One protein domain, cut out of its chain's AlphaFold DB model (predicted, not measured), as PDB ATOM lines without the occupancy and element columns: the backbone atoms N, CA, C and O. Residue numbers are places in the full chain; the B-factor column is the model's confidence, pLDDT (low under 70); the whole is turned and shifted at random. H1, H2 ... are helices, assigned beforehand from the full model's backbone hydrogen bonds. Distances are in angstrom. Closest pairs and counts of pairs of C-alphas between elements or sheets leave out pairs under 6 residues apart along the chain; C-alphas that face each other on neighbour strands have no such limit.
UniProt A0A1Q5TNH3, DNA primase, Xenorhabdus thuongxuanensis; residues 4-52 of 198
ATOM      1  N   GLY A   4      72.254  80.730 -15.362       76.94
ATOM      2  CA  GLY A   4      71.175  79.742 -15.293       76.94
ATOM      3  C   GLY A   4      70.005  80.095 -16.210       76.94
ATOM      4  O   GLY A   4      69.555  79.244 -16.972       76.94
ATOM      5  N   LYS A   5      69.585  81.369 -16.214       80.56
ATOM      6  CA  LYS A   5      68.537  81.876 -17.114       80.56
ATOM      7  C   LYS A   5      68.890  81.644 -18.585       80.56
ATOM      8  O   LYS A   5      68.092  81.086 -19.326       80.56
ATOM      9  N   ILE A   6      70.109  82.012 -18.982       81.00
ATOM     10  CA  ILE A   6      70.570  81.893 -20.375       81.00
ATOM     11  C   ILE A   6      70.589  80.424 -20.826       81.00
ATOM     12  O   ILE A   6      70.154  80.104 -21.932       81.00
ATOM     13  N   SER A   7      71.075  79.516 -19.973       80.38
ATOM     14  CA  SER A   7      71.083  78.078 -20.267       80.38
ATOM     15  C   SER A   7      69.672  77.494 -20.365       80.38
ATOM     16  O   SER A   7      69.412  76.708 -21.276       80.38
ATOM     17  N   ALA A   8      68.760  77.896 -19.473       82.06
ATOM     18  CA  ALA A   8      67.368  77.449 -19.487       82.06
ATOM     19  C   ALA A   8      66.634  77.916 -20.753       82.06
ATOM     20  O   ALA A   8      65.984  77.112 -21.417       82.06
ATOM     21  N   GLU A   9      66.810  79.179 -21.148       83.94
ATOM     22  CA  GLU A   9      66.242  79.724 -22.386       83.94
ATOM     23  C   GLU A   9      66.782  79.012 -23.630       83.94
ATOM     24  O   GLU A   9      66.014  78.660 -24.523       83.94
ATOM     25  N   LYS A  10      68.089  78.724 -23.678       82.94
ATOM     26  CA  LYS A  10      68.700  77.985 -24.791       82.94
ATOM     27  C   LYS A  10      68.180  76.548 -24.894       82.94
ATOM     28  O   LYS A  10      67.959  76.063 -26.003       82.94
ATOM     29  N   ALA A  11      67.998  75.870 -23.761       82.31
ATOM     30  CA  ALA A  11      67.437  74.523 -23.729       82.31
ATOM     31  C   ALA A  11      65.970  74.525 -24.175       82.31
ATOM     32  O   ALA A  11      65.597  73.732 -25.036       82.31
ATOM     33  N   ALA A  12      65.164  75.459 -23.661       85.19
ATOM     34  CA  ALA A  12      63.767  75.619 -24.046       85.19
ATOM     35  C   ALA A  12      63.605  75.943 -25.538       85.19
ATOM     36  O   ALA A  12      62.774  75.327 -26.195       85.19
ATOM     37  N   LEU A  13      64.454  76.803 -26.105       83.62
ATOM     38  CA  LEU A  13      64.493  77.062 -27.550       83.62
ATOM     39  C   LEU A  13      64.767  75.794 -28.375       83.62
ATOM     40  O   LEU A  13      64.203  75.633 -29.452       83.62
ATOM     41  N   ALA A  14      65.626  74.892 -27.892       80.06
ATOM     42  CA  ALA A  14      65.972  73.669 -28.617       80.06
ATOM     43  C   ALA A  14      64.839  72.629 -28.630       80.06
ATOM     44  O   ALA A  14      64.795  71.792 -29.530       80.06
ATOM     45  N   VAL A  15      63.939  72.671 -27.643       79.75
ATOM     46  CA  VAL A  15      62.883  71.662 -27.452       79.75
ATOM     47  C   VAL A  15      61.463  72.237 -27.518       79.75
ATOM     48  O   VAL A  15      60.516  71.525 -27.194       79.75
ATOM     49  N   ASN A  16      61.298  73.509 -27.910       77.75
ATOM     50  CA  ASN A  16      60.043  74.271 -27.769       77.75
ATOM     51  C   ASN A  16      59.443  74.163 -26.351       77.75
ATOM     52  O   ASN A  16      58.235  74.020 -26.158       77.75
ATOM     53  N   GLY A  17      60.327  74.177 -25.356       77.19
ATOM     54  CA  GLY A  17      59.991  74.068 -23.946       77.19
ATOM     55  C   GLY A  17      59.566  75.400 -23.338       77.19
ATOM     56  O   GLY A  17      59.706  76.468 -23.934       77.19
ATOM     57  N   TRP A  18      59.074  75.325 -22.109       81.25
ATOM     58  CA  TRP A  18      58.719  76.488 -21.305       81.25
ATOM     59  C   TRP A  18      59.795  76.747 -20.252       81.25
ATOM     60  O   TRP A  18      60.394  75.810 -19.724       81.25
ATOM     61  N   VAL A  19      60.029  78.017 -19.942       85.12
ATOM     62  CA  VAL A  19      60.960  78.466 -18.902       85.12
ATOM     63  C   VAL A  19      60.170  79.197 -17.831       85.12
ATOM     64  O   VAL A  19      59.241  79.932 -18.139       85.12
ATOM     65  N   THR A  20      60.558  79.012 -16.576       86.56
ATOM     66  CA  THR A  20      60.055  79.800 -15.451       86.56
ATOM     67  C   THR A  20      61.161  79.935 -14.412       86.56
ATOM     68  O   THR A  20      61.972  79.022 -14.223       86.56
ATOM     69  N   LEU A  21      61.238  81.094 -13.772       84.81
ATOM     70  CA  LEU A  21      62.239  81.419 -12.761       84.81
ATOM     71  C   LEU A  21      61.528  82.008 -11.543       84.81
ATOM     72  O   LEU A  21      60.537  82.719 -11.727       84.81
ATOM     73  N   PRO A  22      62.014  81.743 -10.318       82.38
ATOM     74  CA  PRO A  22      61.425  82.335  -9.127       82.38
ATOM     75  C   PRO A  22      61.524  83.868  -9.216       82.38
ATOM     76  O   PRO A  22      62.560  84.384  -9.654       82.38
ATOM     77  N   PRO A  23      60.472  84.612  -8.827       80.00
ATOM     78  CA  PRO A  23      60.426  86.069  -8.941       80.00
ATOM     79  C   PRO A  23      61.226  86.730  -7.807       80.00
ATOM     80  O   PRO A  23      60.685  87.439  -6.963       80.00
ATOM     81  N   THR A  24      62.531  86.464  -7.758       76.12
ATOM     82  CA  THR A  24      63.457  87.002  -6.758       76.12
ATOM     83  C   THR A  24      64.506  87.893  -7.414       76.12
ATOM     84  O   THR A  24      65.087  87.542  -8.440       76.12
ATOM     85  N   GLU A  25      64.820  89.027  -6.784       68.38
ATOM     86  CA  GLU A  25      65.896  89.924  -7.240       68.38
ATOM     87  C   GLU A  25      67.302  89.357  -6.972       68.38
ATOM     88  O   GLU A  25      68.292  89.764  -7.585       68.38
ATOM     89  N   HIS A  26      67.400  88.385  -6.062       75.19
ATOM     90  CA  HIS A  26      68.637  87.699  -5.710       75.19
ATOM     91  C   HIS A  26      68.718  86.311  -6.350       75.19
ATOM     92  O   HIS A  26      67.737  85.770  -6.858       75.19
ATOM     93  N   LYS A  27      69.920  85.724  -6.336       75.12
ATOM     94  CA  LYS A  27      70.141  84.355  -6.807       75.12
ATOM     95  C   LYS A  27      69.480  83.385  -5.824       75.12
ATOM     96  O   LYS A  27      70.061  83.099  -4.785       75.12
ATOM     97  N   ALA A  28      68.303  82.903  -6.190       78.06
ATOM     98  CA  ALA A  28      67.536  81.903  -5.465       78.06
ATOM     99  C   ALA A  28      67.018  80.863  -6.464       78.06
ATOM    100  O   ALA A  28      66.823  81.176  -7.646       78.06
ATOM    101  N   ASP A  29      66.823  79.631  -6.011       82.44
ATOM    102  CA  ASP A  29      66.078  78.630  -6.772       82.44
ATOM    103  C   ASP A  29      64.616  78.528  -6.294       82.44
ATOM    104  O   ASP A  29      64.150  79.275  -5.429       82.44
ATOM    105  N   TRP A  30      63.835  77.648  -6.925       82.31
ATOM    106  CA  TRP A  30      62.433  77.453  -6.549       82.31
ATOM    107  C   TRP A  30      62.272  76.856  -5.143       82.31
ATOM    108  O   TRP A  30      61.210  77.028  -4.543       82.31
ATOM    109  N   ASP A  31      63.296  76.180  -4.608       83.19
ATOM    110  CA  ASP A  31      63.283  75.650  -3.244       83.19
ATOM    111  C   ASP A  31      63.414  76.794  -2.235       83.19
ATOM    112  O   ASP A  31      62.579  76.906  -1.340       83.19
ATOM    113  N   ASP A  32      64.359  77.713  -2.460       85.25
ATOM    114  CA  ASP A  32      64.534  78.936  -1.666       85.25
ATOM    115  C   ASP A  32      63.253  79.791  -1.655       85.25
ATOM    116  O   ASP A  32      62.782  80.224  -0.598       85.25
ATOM    117  N   TYR A  33      62.633  79.993  -2.827       82.69
ATOM    118  CA  TYR A  33      61.378  80.746  -2.945       82.69
ATOM    119  C   TYR A  33      60.222  80.062  -2.204       82.69
ATOM    120  O   TYR A  33      59.398  80.743  -1.591       82.69
ATOM    121  N   ARG A  34      60.173  78.723  -2.213       87.81
ATOM    122  CA  ARG A  34      59.190  77.915  -1.470       87.81
ATOM    123  C   ARG A  34      59.483  77.841   0.032       87.81
ATOM    124  O   ARG A  34      58.584  77.525   0.795       87.81
ATOM    125  N   GLN A  35      60.712  78.066   0.484       84.00
ATOM    126  CA  GLN A  35      61.016  78.147   1.917       84.00
ATOM    127  C   GLN A  35      60.633  79.516   2.493       84.00
ATOM    128  O   GLN A  35      60.199  79.605   3.639       84.00
ATOM    129  N   GLN A  36      60.761  80.575   1.689       81.19
ATOM    130  CA  GLN A  36      60.389  81.940   2.075       81.19
ATOM    131  C   GLN A  36      58.887  82.217   1.923       81.19
ATOM    132  O   GLN A  36      58.320  82.994   2.689       81.19
ATOM    133  N   ASN A  37      58.232  81.574   0.955       76.38
ATOM    134  CA  ASN A  37      56.797  81.689   0.703       76.38
ATOM    135  C   ASN A  37      56.070  80.383   1.031       76.38
ATOM    136  O   ASN A  37      56.672  79.332   1.176       76.38
ATOM    137  N   SER A  38      54.741  80.401   1.111       78.25
ATOM    138  CA  SER A  38      53.989  79.143   1.218       78.25
ATOM    139  C   SER A  38      54.015  78.358  -0.104       78.25
ATOM    140  O   SER A  38      54.114  78.944  -1.183       78.25
ATOM    141  N   VAL A  39      53.851  77.032  -0.039       79.44
ATOM    142  CA  VAL A  39      53.837  76.144  -1.224       79.44
ATOM    143  C   VAL A  39      52.849  76.621  -2.296       79.44
ATOM    144  O   VAL A  39      53.181  76.625  -3.477       79.44
ATOM    145  N   LYS A  40      51.670  77.108  -1.884       77.44
ATOM    146  CA  LYS A  40      50.642  77.632  -2.797       77.44
ATOM    147  C   LYS A  40      51.095  78.888  -3.550       77.44
ATOM    148  O   LYS A  40      50.751  79.059  -4.712       77.44
ATOM    149  N   ILE A  41      51.869  79.762  -2.901       79.19
ATOM    150  CA  ILE A  41      52.416  80.975  -3.530       79.19
ATOM    151  C   ILE A  41      53.529  80.602  -4.514       79.19
ATOM    152  O   ILE A  41      53.608  81.183  -5.593       79.19
ATOM    153  N   ALA A  42      54.359  79.613  -4.174       78.62
ATOM    154  CA  ALA A  42      55.396  79.102  -5.069       78.62
ATOM    155  C   ALA A  42      54.806  78.463  -6.334       78.62
ATOM    156  O   ALA A  42      55.266  78.757  -7.432       78.62
ATOM    157  N   GLU A  43      53.756  77.653  -6.192       79.62
ATOM    158  CA  GLU A  43      53.048  77.043  -7.322       79.62
ATOM    159  C   GLU A  43      52.398  78.097  -8.228       79.62
ATOM    160  O   GLU A  43      52.567  78.066  -9.446       79.62
ATOM    161  N   LEU A  44      51.714  79.081  -7.637       81.94
ATOM    162  CA  LEU A  44      51.086  80.164  -8.391       81.94
ATOM    163  C   LEU A  44      52.123  81.007  -9.148       81.94
ATOM    164  O   LEU A  44      51.940  81.279 -10.334       81.94
ATOM    165  N   ALA A  45      53.240  81.354  -8.504       82.19
ATOM    166  CA  ALA A  45      54.339  82.068  -9.149       82.19
ATOM    167  C   ALA A  45      54.994  81.240 -10.267       82.19
ATOM    168  O   ALA A  45      55.354  81.789 -11.307       82.19
ATOM    169  N   PHE A  46      55.118  79.922 -10.086       81.44
ATOM    170  CA  PHE A  46      55.653  79.017 -11.102       81.44
ATOM    171  C   PHE A  46      54.792  79.032 -12.364       81.44
ATOM    172  O   PHE A  46      55.328  79.206 -13.459       81.44
ATOM    173  N   VAL A  47      53.468  78.900 -12.201       81.81
ATOM    174  CA  VAL A  47      52.510  78.891 -13.315       81.81
ATOM    175  C   VAL A  47      52.464  80.246 -14.021       81.81
ATOM    176  O   VAL A  47      52.492  80.296 -15.246       81.81
ATOM    177  N   GLN A  48      52.440  81.346 -13.266       81.31
ATOM    178  CA  GLN A  48      52.425  82.699 -13.832       81.31
ATOM    179  C   GLN A  48      53.731  83.066 -14.548       81.31
ATOM    180  O   GLN A  48      53.710  83.830 -15.510       81.31
ATOM    181  N   GLY A  49      54.863  82.529 -14.091       80.12
ATOM    182  CA  GLY A  49      56.184  82.796 -14.657       80.12
ATOM    183  C   GLY A  49      56.539  81.966 -15.892       80.12
ATOM    184  O   GLY A  49      57.640  82.132 -16.412       80.12
ATOM    185  N   LEU A  50      55.664  81.062 -16.354       83.88
ATOM    186  CA  LEU A  50      55.904  80.238 -17.542       83.88
ATOM    187  C   LEU A  50      55.878  81.088 -18.817       83.88
ATOM    188  O   LEU A  50      54.851  81.653 -19.186       83.88
ATOM    189  N   TYR A  51      56.991  81.103 -19.545       82.06
ATOM    190  CA  TYR A  51      57.077  81.712 -20.870       82.06
ATOM    191  C   TYR A  51      57.839  80.826 -21.855       82.06
ATOM    192  O   TYR A  51      58.720  80.049 -21.480       82.06
ATOM    193  N   GLN A  52      57.509  80.961 -23.140       81.88
ATOM    194  CA  GLN A  52      58.293  80.381 -24.224       81.88
ATOM    195  C   GLN A  52      59.262  81.437 -24.767       81.88
ATOM    196  O   GLN A  52      58.815  82.475 -25.265       81.88
TER     197      GLN A  52
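AT A GLANCE: This is residues 4 to 52 of the 198 residues of the protein "DNA primase" of Xenorhabdus thuongxuanensis (UniProt A0A1Q5TNH3). The helix H1 lies at one end of an elongated body and the pair H2 and H3 at the other, with H3 folding back past H2 after a tight turn. The long stretch of residues 16 to 29 crosses from H1 to this pair, swinging wide around residue 27, and after H3 residues 49 to 52 run back toward the H1 end. The printed part has 49 residues with three named helices, in the order H1, H2, H3, and no named strand; the class is all helix. The whole is only just compact, close to loose, with a radius of gyration of the C-alphas of 11.3 A, and spans 32 by 19 by 14 A.

HOW THE PARTS SIT: H1, residues 4 to 15, touches no helix. It is apart from H2, residues 30 to 36, and from H3, residues 39 to 48. H2 and H3 touch, and their closest C-alphas, those of Arg 34 and Ala 42, are 5.4 A apart. They run opposite ways at a steep tilt of 46 degrees, with their centres 10.4 A apart. In H1, H2 and H3 every O i to N i+4 pair is within hydrogen-bond range.

IN THESE COORDINATES: H1 is the longest helix by residues, with 12, and measures 16.8 A from C-alpha 4 at (71.175, 79.742, -15.293) to C-alpha 15 at (62.883, 71.662, -27.452). H3 measures 14.3 A and ends at C-alpha 48, (52.425, 82.699, -13.832). H2 measures 9.9 A from Trp 30 to Gln 36.

THE WHOLE: The two C-alphas farthest apart, those of Ala 14 and Ser 38, are 32.6 A apart. The printed part has no cut. The link from H1 to H2 is long, with 14 residues, and that from H2 to H3 is tight, with 2. The mean pLDDT of the printed part is 80.8, and one residue, Glu 25, is under 70.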